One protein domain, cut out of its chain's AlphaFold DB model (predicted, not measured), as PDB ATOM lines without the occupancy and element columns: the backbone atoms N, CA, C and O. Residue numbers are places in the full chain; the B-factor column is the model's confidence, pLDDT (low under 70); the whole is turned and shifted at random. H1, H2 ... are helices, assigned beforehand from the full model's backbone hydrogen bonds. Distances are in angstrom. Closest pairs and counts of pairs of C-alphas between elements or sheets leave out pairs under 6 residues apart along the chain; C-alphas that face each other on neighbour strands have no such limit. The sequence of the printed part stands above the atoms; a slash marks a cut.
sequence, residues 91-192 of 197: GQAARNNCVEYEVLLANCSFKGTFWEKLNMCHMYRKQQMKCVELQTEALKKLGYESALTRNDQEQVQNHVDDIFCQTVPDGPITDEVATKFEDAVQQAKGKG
ATOM      1  N   GLY A  91     217.520 142.493  97.288       92.62
ATOM      2  CA  GLY A  91     216.822 141.875  98.418       92.62
ATOM      3  C   GLY A  91     217.600 141.952  99.734       92.62
ATOM      4  O   GLY A  91     216.990 142.040 100.797       92.62
ATOM      5  N   GLN A  92     218.937 141.960  99.684       94.81
ATOM      6  CA  GLN A  92     219.758 142.162 100.877       94.81
ATOM      7  C   GLN A  92     219.736 143.627 101.315       94.81
ATOM      8  O   GLN A  92     219.631 143.888 102.507       94.81
ATOM      9  N   ALA A  93     219.793 144.573 100.375       96.06
ATOM     10  CA  ALA A  93     219.687 145.998 100.687       96.06
ATOM     11  C   ALA A  93     218.343 146.330 101.356       96.06
ATOM     12  O   ALA A  93     218.325 146.969 102.402       96.06
ATOM     13  N   ALA A  94     217.234 145.796 100.834       97.19
ATOM     14  CA  ALA A  94     215.917 145.958 101.450       97.19
ATOM     15  C   ALA A  94     215.861 145.393 102.881       97.19
ATOM     16  O   ALA A  94     215.303 146.018 103.776       97.19
ATOM     17  N   ARG A  95     216.471 144.223 103.125       96.50
ATOM     18  CA  ARG A  95     216.553 143.637 104.475       96.50
ATOM     19  C   ARG A  95     217.410 144.460 105.428       96.50
ATOM     20  O   ARG A  95     217.040 144.576 106.588       96.50
ATOM     21  N   ASN A  96     218.512 145.029 104.943       96.19
ATOM     22  CA  ASN A  96     219.383 145.877 105.753       96.19
ATOM     23  C   ASN A  96     218.627 147.107 106.284       96.19
ATOM     24  O   ASN A  96     218.801 147.444 107.450       96.19
ATOM     25  N   ASN A  97     217.751 147.714 105.475       96.50
ATOM     26  CA  ASN A  97     216.894 148.827 105.910       96.50
ATOM     27  C   ASN A  97     215.827 148.369 106.931       96.50
ATOM     28  O   ASN A  97     215.425 149.111 107.812       96.50
ATOM     29  N   CYS A  98     215.401 147.104 106.875       96.69
ATOM     30  CA  CYS A  98     214.382 146.535 107.765       96.69
ATOM     31  C   CYS A  98     214.939 145.838 109.018       96.69
ATOM     32  O   CYS A  98     214.239 145.019 109.628       96.69
ATOM     33  N   VAL A  99     216.190 146.114 109.401       95.31
ATOM     34  CA  VAL A  99     216.874 145.399 110.493       95.31
ATOM     35  C   VAL A  99     216.146 145.537 111.834       95.31
ATOM     36  O   VAL A  99     216.146 144.611 112.643       95.31
ATOM     37  N   GLU A 100     215.444 146.645 112.059       92.00
ATOM     38  CA  GLU A 100     214.640 146.865 113.263       92.00
ATOM     39  C   GLU A 100     213.527 145.814 113.435       92.00
ATOM     40  O   GLU A 100     213.355 145.249 114.518       92.00
ATOM     41  N   TYR A 101     212.834 145.449 112.353       93.00
ATOM     42  CA  TYR A 101     211.794 144.420 112.382       93.00
ATOM     43  C   TYR A 101     212.386 143.019 112.527       93.00
ATOM     44  O   TYR A 101     211.766 142.142 113.133       93.00
ATOM     45  N   GLU A 102     213.598 142.799 112.012       92.75
ATOM     46  CA  GLU A 102     214.339 141.559 112.237       92.75
ATOM     47  C   GLU A 102     214.730 141.407 113.713       92.75
ATOM     48  O   GLU A 102     214.548 140.335 114.294       92.75
ATOM     49  N   VAL A 103     215.154 142.497 114.361       94.06
ATOM     50  CA  VAL A 103     215.414 142.532 115.807       94.06
ATOM     51  C   VAL A 103     214.136 142.266 116.603       94.06
ATOM     52  O   VAL A 103     214.176 141.497 117.562       94.06
ATOM     53  N   LEU A 104     212.985 142.824 116.213       92.12
ATOM     54  CA  LEU A 104     211.698 142.525 116.860       92.12
ATOM     55  C   LEU A 104     211.304 141.049 116.718       92.12
ATOM     56  O   LEU A 104     210.886 140.419 117.693       92.12
ATOM     57  N   LEU A 105     211.488 140.468 115.531       92.62
ATOM     58  CA  LEU A 105     211.235 139.048 115.290       92.62
ATOM     59  C   LEU A 105     212.168 138.155 116.127       92.62
ATOM     60  O   LEU A 105     211.713 137.182 116.741       92.62
ATOM     61  N   ALA A 106     213.455 138.499 116.204       93.62
ATOM     62  CA  ALA A 106     214.422 137.803 117.046       93.62
ATOM     63  C   ALA A 106     214.052 137.931 118.532       93.62
ATOM     64  O   ALA A 106     213.992 136.931 119.249       93.62
ATOM     65  N   ASN A 107     213.713 139.136 118.991       93.94
ATOM     66  CA  ASN A 107     213.290 139.388 120.366       93.94
ATOM     67  C   ASN A 107     212.046 138.582 120.733       93.94
ATOM     68  O   ASN A 107     212.021 137.990 121.807       93.94
ATOM     69  N   CYS A 108     211.055 138.473 119.851       93.62
ATOM     70  CA  CYS A 108     209.920 137.586 120.079       93.62
ATOM     71  C   CYS A 108     210.352 136.112 120.203       93.62
ATOM     72  O   CYS A 108     209.934 135.408 121.125       93.62
ATOM     73  N   SER A 109     211.256 135.656 119.335       91.06
ATOM     74  CA  SER A 109     211.739 134.270 119.344       91.06
ATOM     75  C   SER A 109     212.466 133.917 120.649       91.06
ATOM     76  O   SER A 109     212.259 132.838 121.207       91.06
ATOM     77  N   PHE A 110     213.277 134.834 121.185       92.88
ATOM     78  CA  PHE A 110     214.062 134.590 122.399       92.88
ATOM     79  C   PHE A 110     213.319 134.975 123.685       92.88
ATOM     80  O   PHE A 110     213.255 134.186 124.630       92.88
ATOM     81  N   LYS A 111     212.708 136.159 123.717       93.56
ATOM     82  CA  LYS A 111     212.149 136.814 124.913       93.56
ATOM     83  C   LYS A 111     210.621 136.953 124.898       93.56
ATOM     84  O   LYS A 111     210.065 137.429 125.880       93.56
ATOM     85  N   GLY A 112     209.951 136.549 123.819       90.06
ATOM     86  CA  GLY A 112     208.498 136.653 123.700       90.06
ATOM     87  C   GLY A 112     207.744 135.786 124.704       90.06
ATOM     88  O   GLY A 112     208.271 134.819 125.268       90.06
ATOM     89  N   THR A 113     206.476 136.127 124.905       93.69
ATOM     90  CA  THR A 113     205.544 135.342 125.712       93.69
ATOM     91  C   THR A 113     205.342 133.945 125.121       93.69
ATOM     92  O   THR A 113     205.572 133.694 123.935       93.69
ATOM     93  N   PHE A 114     204.867 133.012 125.948       93.31
ATOM     94  CA  PHE A 114     204.562 131.651 125.503       93.31
ATOM     95  C   PHE A 114     203.596 131.630 124.303       93.31
ATOM     96  O   PHE A 114     203.824 130.899 123.342       93.31
ATOM     97  N   TRP A 115     202.572 132.491 124.314       92.31
ATOM     98  CA  TRP A 115     201.608 132.623 123.218       92.31
ATOM     99  C   TRP A 115     202.221 133.171 121.928       92.31
ATOM    100  O   TRP A 115     201.911 132.682 120.843       92.31
ATOM    101  N   GLU A 116     203.105 134.162 122.020       91.06
ATOM    102  CA  GLU A 116     203.786 134.713 120.845       91.06
ATOM    103  C   GLU A 116     204.712 133.683 120.190       91.06
ATOM    104  O   GLU A 116     204.720 133.555 118.963       91.06
ATOM    105  N   LYS A 117     205.438 132.909 121.004       92.19
ATOM    106  CA  LYS A 117     206.298 131.817 120.531       92.19
ATOM    107  C   LYS A 117     205.488 130.690 119.894       92.19
ATOM    108  O   LYS A 117     205.860 130.226 118.822       92.19
ATOM    109  N   LEU A 118     204.361 130.296 120.498       92.75
ATOM    110  CA  LEU A 118     203.444 129.307 119.914       92.75
ATOM    111  C   LEU A 118     202.899 129.749 118.552       92.75
ATOM    112  O   LEU A 118     202.806 128.940 117.635       92.75
ATOM    113  N   ASN A 119     202.604 131.040 118.394       93.38
ATOM    114  CA  ASN A 119     202.191 131.620 117.115       93.38
ATOM    115  C   ASN A 119     203.374 131.966 116.195       93.38
ATOM    116  O   ASN A 119     203.211 132.734 115.245       93.38
ATOM    117  N   MET A 120     204.571 131.436 116.470       89.88
ATOM    118  CA  MET A 120     205.780 131.616 115.661       89.88
ATOM    119  C   MET A 120     206.084 133.084 115.339       89.88
ATOM    120  O   MET A 120     206.568 133.400 114.247       89.88
ATOM    121  N   CYS A 121     205.768 133.992 116.269       94.19
ATOM    122  CA  CYS A 121     205.972 135.427 116.104       94.19
ATOM    123  C   CYS A 121     205.328 135.991 114.823       94.19
ATOM    124  O   CYS A 121     205.858 136.926 114.218       94.19
ATOM    125  N   HIS A 122     204.187 135.426 114.402       93.25
ATOM    126  CA  HIS A 122     203.525 135.728 113.128       93.25
ATOM    127  C   HIS A 122     203.338 137.231 112.883       93.25
ATOM    128  O   HIS A 122     203.577 137.706 111.775       93.25
ATOM    129  N   MET A 123     202.962 137.992 113.915       92.12
ATOM    130  CA  MET A 123     202.785 139.444 113.816       92.12
ATOM    131  C   MET A 123     204.083 140.159 113.416       92.12
ATOM    132  O   MET A 123     204.086 140.894 112.432       92.12
ATOM    133  N   TYR A 124     205.192 139.900 114.111       92.50
ATOM    134  CA  TYR A 124     206.493 140.509 113.808       92.50
ATOM    135  C   TYR A 124     207.031 140.057 112.447       92.50
ATOM    136  O   TYR A 124     207.540 140.870 111.682       92.50
ATOM    137  N   ARG A 125     206.839 138.779 112.095       93.81
ATOM    138  CA  ARG A 125     207.202 138.258 110.771       93.81
ATOM    139  C   ARG A 125     206.428 138.966 109.659       93.81
ATOM    140  O   ARG A 125     207.017 139.327 108.646       93.81
ATOM    141  N   LYS A 126     205.123 139.189 109.841       94.00
ATOM    142  CA  LYS A 126     204.293 139.925 108.878       94.00
ATOM    143  C   LYS A 126     204.799 141.358 108.693       94.00
ATOM    144  O   LYS A 126     204.886 141.815 107.559       94.00
ATOM    145  N   GLN A 127     205.170 142.032 109.783       94.38
ATOM    146  CA  GLN A 127     205.726 143.388 109.730       94.38
ATOM    147  C   GLN A 127     207.075 143.434 109.003       94.38
ATOM    148  O   GLN A 127     207.248 144.235 108.090       94.38
ATOM    149  N   GLN A 128     207.983 142.503 109.309       95.38
ATOM    150  CA  GLN A 128     209.260 142.381 108.603       95.38
ATOM    151  C   GLN A 128     209.057 142.175 107.094       95.38
ATOM    152  O   GLN A 128     209.686 142.855 106.287       95.38
ATOM    153  N   MET A 129     208.159 141.266 106.704       95.19
ATOM    154  CA  MET A 129     207.855 141.016 105.291       95.19
ATOM    155  C   MET A 129     207.297 142.263 104.601       95.19
ATOM    156  O   MET A 129     207.697 142.555 103.477       95.19
ATOM    157  N   LYS A 130     206.421 143.016 105.281       95.50
ATOM    158  CA  LYS A 130     205.846 144.250 104.736       95.50
ATOM    159  C   LYS A 130     206.901 145.340 104.552       95.50
ATOM    160  O   LYS A 130     206.931 145.970 103.501       95.50
ATOM    161  N   CYS A 131     207.800 145.511 105.522       96.94
ATOM    162  CA  CYS A 131     208.934 146.422 105.388       96.94
ATOM    163  C   CYS A 131     209.792 146.054 104.170       96.94
ATOM    164  O   CYS A 131     210.060 146.902 103.322       96.94
ATOM    165  N   VAL A 132     210.175 144.777 104.041       97.12
ATOM    166  CA  VAL A 132     211.045 144.316 102.945       97.12
ATOM    167  C   VAL A 132     210.381 144.516 101.583       97.12
ATOM    168  O   VAL A 132     211.064 144.900 100.636       97.12
ATOM    169  N   GLU A 133     209.073 144.285 101.474       96.94
ATOM    170  CA  GLU A 133     208.294 144.546 100.258       96.94
ATOM    171  C   GLU A 133     208.361 146.032  99.865       96.94
ATOM    172  O   GLU A 133     208.823 146.352  98.766       96.94
ATOM    173  N   LEU A 134     208.009 146.933 100.789       97.19
ATOM    174  CA  LEU A 134     208.020 148.382 100.558       97.19
ATOM    175  C   LEU A 134     209.413 148.897 100.183       97.19
ATOM    176  O   LEU A 134     209.575 149.618  99.198       97.19
ATOM    177  N   GLN A 135     210.435 148.479 100.931       97.88
ATOM    178  CA  GLN A 135     211.828 148.843 100.681       97.88
ATOM    179  C   GLN A 135     212.308 148.331  99.317       97.88
ATOM    180  O   GLN A 135     212.931 149.071  98.560       97.88
ATOM    181  N   THR A 136     211.973 147.090  98.950       97.69
ATOM    182  CA  THR A 136     212.335 146.519  97.641       97.69
ATOM    183  C   THR A 136     211.754 147.347  96.497       97.69
ATOM    184  O   THR A 136     212.458 147.645  95.530       97.69
ATOM    185  N   GLU A 137     210.481 147.731  96.590       96.81
ATOM    186  CA  GLU A 137     209.846 148.561  95.567       96.81
ATOM    187  C   GLU A 137     210.428 149.971  95.507       96.81
ATOM    188  O   GLU A 137     210.665 150.488  94.413       96.81
ATOM    189  N   ALA A 138     210.688 150.589  96.658       96.88
ATOM    190  CA  ALA A 138     211.250 151.930  96.724       96.88
ATOM    191  C   ALA A 138     212.672 151.989  96.148       96.88
ATOM    192  O   ALA A 138     212.959 152.831  95.294       96.88
ATOM    193  N   LEU A 139     213.527 151.028  96.510       96.50
ATOM    194  CA  LEU A 139     214.875 150.878  95.955       96.50
ATOM    195  C   LEU A 139     214.841 150.707  94.428       96.50
ATOM    196  O   LEU A 139     215.600 151.366  93.715       96.50
ATOM    197  N   LYS A 140     213.924 149.883  93.898       94.69
ATOM    198  CA  LYS A 140     213.717 149.763  92.442       94.69
ATOM    199  C   LYS A 140     213.283 151.091  91.826       94.69
ATOM    200  O   LYS A 140     213.835 151.508  90.808       94.69
ATOM    201  N   LYS A 141     212.303 151.771  92.433       94.44
ATOM    202  CA  LYS A 141     211.745 153.035  91.923       94.44
ATOM    203  C   LYS A 141     212.800 154.140  91.837       94.44
ATOM    204  O   LYS A 141     212.728 154.910  90.872       94.44
ATOM    205  N   LEU A 142     213.747 154.187  92.779       93.69
ATOM    206  CA  LEU A 142     214.842 155.165  92.833       93.69
ATOM    207  C   LEU A 142     216.127 154.725  92.107       93.69
ATOM    208  O   LEU A 142     217.092 155.482  92.076       93.69
ATOM    209  N   GLY A 143     216.132 153.553  91.464       91.94
ATOM    210  CA  GLY A 143     217.209 153.151  90.555       91.94
ATOM    211  C   GLY A 143     218.361 152.377  91.198       91.94
ATOM    212  O   GLY A 143     219.453 152.351  90.635       91.94
ATOM    213  N   TYR A 144     218.139 151.698  92.328       93.94
ATOM    214  CA  TYR A 144     219.171 150.910  93.020       93.94
ATOM    215  C   TYR A 144     219.848 149.863  92.113       93.94
ATOM    216  O   TYR A 144     221.060 149.666  92.169       93.94
ATOM    217  N   GLU A 145     219.078 149.193  91.249       90.12
ATOM    218  CA  GLU A 145     219.607 148.195  90.303       90.12
ATOM    219  C   GLU A 145     220.390 148.823  89.141       90.12
ATOM    220  O   GLU A 145     221.181 148.141  88.495       90.12
ATOM    221  N   SER A 146     220.178 150.112  88.870       89.31
ATOM    222  CA  SER A 146     220.876 150.850  87.815       89.31
ATOM    223  C   SER A 146     222.195 151.464  88.287       89.31
ATOM    224  O   SER A 146     222.968 151.919  87.452       89.31
ATOM    225  N   ALA A 147     222.470 151.467  89.594       89.38
ATOM    226  CA  ALA A 147     223.692 152.008  90.176       89.38
ATOM    227  C   ALA A 147     224.959 151.325  89.622       89.38
ATOM    228  O   ALA A 147     225.061 150.097  89.595       89.38
ATOM    229  N   LEU A 148     225.951 152.127  89.220       88.94
ATOM    230  CA  LEU A 148     227.214 151.634  88.651       88.94
ATOM    231  C   LEU A 148     228.254 151.272  89.703       88.94
ATOM    232  O   LEU A 148     229.103 150.412  89.460       88.94
ATOM    233  N   THR A 149     228.220 151.947  90.849       90.50
ATOM    234  CA  THR A 149     229.183 151.742  91.928       90.50
ATOM    235  C   THR A 149     228.493 151.344  93.222       90.50
ATOM    236  O   THR A 149     227.323 151.656  93.458       90.50
ATOM    237  N   ARG A 150     229.251 150.708  94.122       91.12
ATOM    238  CA  ARG A 150     228.757 150.410  95.473       91.12
ATOM    239  C   ARG A 150     228.383 151.680  96.246       91.12
ATOM    240  O   ARG A 150     227.516 151.619  97.112       91.12
ATOM    241  N   ASN A 151     229.034 152.804  95.944       92.25
ATOM    242  CA  ASN A 151     228.750 154.091  96.574       92.25
ATOM    243  C   ASN A 151     227.405 154.668  96.108       92.25
ATOM    244  O   ASN A 151     226.673 155.236  96.909       92.25
ATOM    245  N   ASP A 152     227.057 154.492  94.833       91.12
ATOM    246  CA  ASP A 152     225.755 154.927  94.312       91.12
ATOM    247  C   ASP A 152     224.631 154.049  94.874       91.12
ATOM    248  O   ASP A 152     223.595 154.563  95.285       91.12
ATOM    249  N   GLN A 153     224.866 152.732  94.994       93.44
ATOM    250  CA  GLN A 153     223.945 151.832  95.699       93.44
ATOM    251  C   GLN A 153     223.698 152.283  97.140       93.44
ATOM    252  O   GLN A 153     222.556 152.280  97.587       93.44
ATOM    253  N   GLU A 154     224.750 152.684  97.859       94.81
ATOM    254  CA  GLU A 154     224.628 153.152  99.243       94.81
ATOM    255  C   GLU A 154     223.805 154.425  99.348       94.81
ATOM    256  O   GLU A 154     222.950 154.532 100.215       94.81
ATOM    257  N   GLN A 155     224.042 155.378  98.448       94.75
ATOM    258  CA  GLN A 155     223.308 156.634  98.442       94.75
ATOM    259  C   GLN A 155     221.820 156.407  98.160       94.75
ATOM    260  O   GLN A 155     220.982 156.965  98.862       94.75
ATOM    261  N   VAL A 156     221.484 155.536  97.199       94.81
ATOM    262  CA  VAL A 156     220.087 155.142  96.958       94.81
ATOM    263  C   VAL A 156     219.513 154.431  98.185       94.81
ATOM    264  O   VAL A 156     218.402 154.746  98.603       94.81
ATOM    265  N   GLN A 157     220.257 153.492  98.774       96.00
ATOM    266  CA  GLN A 157     219.804 152.723  99.931       96.00
ATOM    267  C   GLN A 157     219.502 153.619 101.135       96.00
ATOM    268  O   GLN A 157     218.409 153.522 101.691       96.00
ATOM    269  N   ASN A 158     220.442 154.494 101.490       96.12
ATOM    270  CA  ASN A 158     220.317 155.426 102.607       96.12
ATOM    271  C   ASN A 158     219.205 156.444 102.350       96.12
ATOM    272  O   ASN A 158     218.448 156.754 103.254       96.12
ATOM    273  N   HIS A 159     219.045 156.920 101.113       95.44
ATOM    274  CA  HIS A 159     217.977 157.863 100.795       95.44
ATOM    275  C   HIS A 159     216.580 157.239 100.942       95.44
ATOM    276  O   HIS A 159     215.669 157.880 101.463       95.44
ATOM    277  N   VAL A 160     216.400 155.981 100.521       96.81
ATOM    278  CA  VAL A 160     215.142 155.259 100.775       96.81
ATOM    279  C   VAL A 160     214.923 155.058 102.278       96.81
ATOM    280  O   VAL A 160     213.796 155.218 102.747       96.81
ATOM    281  N   ASP A 161     215.980 154.728 103.021       96.69
ATOM    282  CA  ASP A 161     215.930 154.559 104.476       96.69
ATOM    283  C   ASP A 161     215.518 155.861 105.185       96.69
ATOM    284  O   ASP A 161     214.584 155.865 105.982       96.69
ATOM    285  N   ASP A 162     216.094 156.998 104.785       96.25
ATOM    286  CA  ASP A 162     215.738 158.323 105.298       96.25
ATOM    287  C   ASP A 162     214.254 158.643 105.067       96.25
ATOM    288  O   ASP A 162     213.573 159.145 105.965       96.25
ATOM    289  N   ILE A 163     213.730 158.354 103.867       96.25
ATOM    290  CA  ILE A 163     212.305 158.543 103.557       96.25
ATOM    291  C   ILE A 163     211.450 157.636 104.446       96.25
ATOM    292  O   ILE A 163     210.406 158.070 104.943       96.25
ATOM    293  N   PHE A 164     211.880 156.396 104.670       96.38
ATOM    294  CA  PHE A 164     211.178 155.456 105.536       96.38
ATOM    295  C   PHE A 164     211.119 155.978 106.973       96.38
ATOM    296  O   PHE A 164     210.021 156.150 107.492       96.38
ATOM    297  N   CYS A 165     212.248 156.364 107.572       94.50
ATOM    298  CA  CYS A 165     212.290 156.930 108.924       94.50
ATOM    299  C   CYS A 165     211.455 158.215 109.081       94.50
ATOM    300  O   CYS A 165     210.940 158.496 110.159       94.50
ATOM    301  N   GLN A 166     211.305 159.013 108.020       94.12
ATOM    302  CA  GLN A 166     210.499 160.240 108.052       94.12
ATOM    303  C   GLN A 166     208.989 159.989 107.945       94.12
ATOM    304  O   GLN A 166     208.193 160.826 108.375       94.12
ATOM    305  N   THR A 167     208.578 158.877 107.332       93.94
ATOM    306  CA  THR A 167     207.173 158.626 106.963       93.94
ATOM    307  C   THR A 167     206.534 157.481 107.735       93.94
ATOM    308  O   THR A 167     205.313 157.472 107.914       93.94
ATOM    309  N   VAL A 168     207.347 156.544 108.217       92.81
ATOM    310  CA  VAL A 168     206.926 155.367 108.963       92.81
ATOM    311  C   VAL A 168     207.241 155.595 110.441       92.81
ATOM    312  O   VAL A 168     208.409 155.637 110.815       92.81
ATOM    313  N   PRO A 169     206.220 155.790 111.294       88.50
ATOM    314  CA  PRO A 169     206.433 155.940 112.726       88.50
ATOM    315  C   PRO A 169     206.810 154.603 113.376       88.50
ATOM    316  O   PRO A 169     206.480 153.536 112.854       88.50
ATOM    317  N   ASP A 170     207.393 154.674 114.576       83.38
ATOM    318  CA  ASP A 170     207.632 153.504 115.423       83.38
ATOM    319  C   ASP A 170     206.322 152.729 115.650       83.38
ATOM    320  O   ASP A 170     205.374 153.234 116.264       83.38
ATOM    321  N   GLY A 171     206.253 151.489 115.164       83.94
ATOM    322  CA  GLY A 171     205.078 150.639 115.337       83.94
ATOM    323  C   GLY A 171     204.767 149.746 114.136       83.94
ATOM    324  O   GLY A 171     205.638 149.457 113.319       83.94
ATOM    325  N   PRO A 172     203.530 149.225 114.042       88.75
ATOM    326  CA  PRO A 172     203.127 148.396 112.918       88.75
ATOM    327  C   PRO A 172     202.946 149.234 111.647       88.75
ATOM    328  O   PRO A 172     202.252 150.251 111.647       88.75
ATOM    329  N   ILE A 173     203.476 148.730 110.538       94.00
ATOM    330  CA  ILE A 173     203.230 149.249 109.197       94.00
ATOM    331  C   ILE A 173     201.781 148.922 108.831       94.00
ATOM    332  O   ILE A 173     201.414 147.762 108.603       94.00
ATOM    333  N   THR A 174     200.939 149.951 108.828       95.19
ATOM    334  CA  THR A 174     199.560 149.893 108.332       95.19
ATOM    335  C   THR A 174     199.518 150.281 106.858       95.19
ATOM    336  O   THR A 174     200.467 150.874 106.343       95.19
ATOM    337  N   ASP A 175     198.413 149.986 106.174       94.69
ATOM    338  CA  ASP A 175     198.265 150.328 104.755       94.69
ATOM    339  C   ASP A 175     198.329 151.849 104.527       94.69
ATOM    340  O   ASP A 175     198.960 152.302 103.581       94.69
ATOM    341  N   GLU A 176     197.782 152.653 105.446       95.00
ATOM    342  CA  GLU A 176     197.872 154.118 105.377       95.00
ATOM    343  C   GLU A 176     199.316 154.625 105.486       95.00
ATOM    344  O   GLU A 176     199.707 155.572 104.803       95.00
ATOM    345  N   VAL A 177     200.117 154.004 106.356       96.00
ATOM    346  CA  VAL A 177     201.538 154.335 106.525       96.00
ATOM    347  C   VAL A 177     202.339 153.898 105.299       96.00
ATOM    348  O   VAL A 177     203.171 154.659 104.811       96.00
ATOM    349  N   ALA A 178     202.042 152.715 104.757       96.19
ATOM    350  CA  ALA A 178     202.642 152.222 103.524       96.19
ATOM    351  C   ALA A 178     202.377 153.172 102.344       96.19
ATOM    352  O   ALA A 178     203.314 153.557 101.651       96.19
ATOM    353  N   THR A 179     201.132 153.633 102.169       96.69
ATOM    354  CA  THR A 179     200.786 154.606 101.122       96.69
ATOM    355  C   THR A 179     201.537 155.926 101.299       96.69
ATOM    356  O   THR A 179     202.081 156.447 100.331       96.69
ATOM    357  N   LYS A 180     201.654 156.446 102.530       96.69
ATOM    358  CA  LYS A 180     202.435 157.670 102.796       96.69
ATOM    359  C   LYS A 180     203.906 157.523 102.411       96.69
ATOM    360  O   LYS A 180     204.477 158.447 101.834       96.69
ATOM    361  N   PHE A 181     204.510 156.381 102.730       97.38
ATOM    362  CA  PHE A 181     205.880 156.076 102.328       97.38
ATOM    363  C   PHE A 181     206.010 156.017 100.799       97.38
ATOM    364  O   PHE A 181     206.884 156.662 100.224       97.38
ATOM    365  N   GLU A 182     205.107 155.306 100.120       96.62
ATOM    366  CA  GLU A 182     205.105 155.199  98.658       96.62
ATOM    367  C   GLU A 182     204.937 156.558  97.961       96.62
ATOM    368  O   GLU A 182     205.648 156.840  96.991       96.62
ATOM    369  N   ASP A 183     204.050 157.415  98.470       96.75
ATOM    370  CA  ASP A 183     203.835 158.772  97.964       96.75
ATOM    371  C   ASP A 183     205.089 159.640  98.136       96.75
ATOM    372  O   ASP A 183     205.472 160.376  97.220       96.75
ATOM    373  N   ALA A 184     205.771 159.530  99.280       96.00
ATOM    374  CA  ALA A 184     207.020 160.243  99.531       96.00
ATOM    375  C   ALA A 184     208.144 159.779  98.593       96.00
ATOM    376  O   ALA A 184     208.839 160.610  98.006       96.00
ATOM    377  N   VAL A 185     208.269 158.467  98.363       96.00
ATOM    378  CA  VAL A 185     209.208 157.900  97.379       96.00
ATOM    379  C   VAL A 185     208.891 158.401  95.968       96.00
ATOM    380  O   VAL A 185     209.791 158.782  95.216       96.00
ATOM    381  N   GLN A 186     207.611 158.438  95.592       94.44
ATOM    382  CA  GLN A 186     207.186 158.938  94.287       94.44
ATOM    383  C   GLN A 186     207.483 160.436  94.128       94.44
ATOM    384  O   GLN A 186     207.894 160.879  93.050       94.44
ATOM    385  N   GLN A 187     207.328 161.217  95.198       93.75
ATOM    386  CA  GLN A 187     207.678 162.631  95.214       93.75
ATOM    387  C   GLN A 187     209.193 162.844  95.069       93.75
ATOM    388  O   GLN A 187     209.601 163.683  94.263       93.75
ATOM    389  N   ALA A 188     210.015 162.081  95.797       90.12
ATOM    390  CA  ALA A 188     211.478 162.124  95.699       90.12
ATOM    391  C   ALA A 188     211.944 161.811  94.266       90.12
ATOM    392  O   ALA A 188     212.687 162.576  93.644       90.12
ATOM    393  N   LYS A 189     211.367 160.767  93.656       88.38
ATOM    394  CA  LYS A 189     211.594 160.436  92.244       88.38
ATOM    395  C   LYS A 189     211.242 161.598  91.305       88.38
ATOM    396  O   LYS A 189     212.003 161.905  90.388       88.38
ATOM    397  N   GLY A 190     210.096 162.246  91.521       82.88
ATOM    398  CA  GLY A 190     209.617 163.367  90.703       82.88
ATOM    399  C   GLY A 190     210.474 164.635  90.804       82.88
ATOM    400  O   GLY A 190     210.575 165.376  89.828       82.88
ATOM    401  N   LYS A 191     211.136 164.866  91.944       81.06
ATOM    402  CA  LYS A 191     212.053 166.000  92.159       81.06
ATOM    403  C   LYS A 191     213.406 165.837  91.459       81.06
ATOM    404  O   LYS A 191     214.215 166.759  91.484       81.06
ATOM    405  N   GLY A 192     213.652 164.699  90.811       66.81
ATOM    406  CA  GLY A 192     214.936 164.432  90.175       66.81
ATOM    407  C   GLY A 192     216.041 164.091  91.174       66.81
ATOM    408  O   GLY A 192     217.198 164.061  90.771       66.81
TER     409      GLY A 192
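AT A GLANCE: This is residues 91 to 192 of the 197 residues of the protein "ARAD1B06248p" of Blastobotrys adeninivorans (UniProt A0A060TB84). One long helix, H4, runs through the middle, with H2 beside its first half, H6 beside its second half, and H5 crossing its second half steeply. H1 also packs on H4, and the small helix H3 lies at the far end, at the turn between H2 and H4. The printed part has 102 residues with six named helices, H1 to H6 in order, and no named strand; the class is all helix. It is flat, spanning 49 by 29 by 16 A, and only just compact, close to loose, with a radius of gyration of the C-alphas of 14.9 A.

IN THESE COORDINATES: Find C-alpha 122 at (203.525, 135.728, 113.128); from there H4, residues 122 to 141, runs 28.6 A to C-alpha 141 at (211.745, 153.035, 91.923). Before it come H1, residues 91 to 97, H2, residues 99 to 111 and 17.4 A long, and H3, residues 114 to 118. After it look for H5, residues 150 to 167 and 25.8 A long, and H6, residues 175 to 190, which spans 22.3 A and ends at C-alpha 190 at (209.617, 163.367, 90.703).

HOW THE PARTS SIT: Begin at the hub, H4, which touches four helices. Its residues 124 to 131 touch H2, opposite ways at a shallow tilt of 13 degrees; the closest C-alphas, of Tyr 101 and Gln 128, are 5.0 A apart. Its residues 134 to 141 touch H6, the same way at a shallow tilt of 16 degrees, closest at the C-alphas of Ala 138 and Val 185, 6.3 A. Its residues 135 to 139 touch H5 at a steep tilt of 56 degrees, closest at the C-alphas of Leu 139 and Val 160, 6.5 A. Its residues 132 to 139 touch H1, only just about perpendicular at 72 degrees, closest at the C-alphas of Ala 94 and Gln 135, 5.1 A. Residues 160 to 167 of H5 touch H6, closest at the C-alphas of Thr 167 and Phe 181, 5.4 A. H3 and H2 only just touch, only at the corner, with 3 pairs of C-alphas within 8 A. H2 and H6 are apart. In H1 to H6 every O i to N i+4 pair is within hydrogen-bond range.

THE WHOLE: The C-alphas farthest apart, of Phe 114 and Gly 192, are 49.3 A apart. The printed part has no cut and no long link. The mean pLDDT of the printed part is 93.4, and residue 192 alone is under 70.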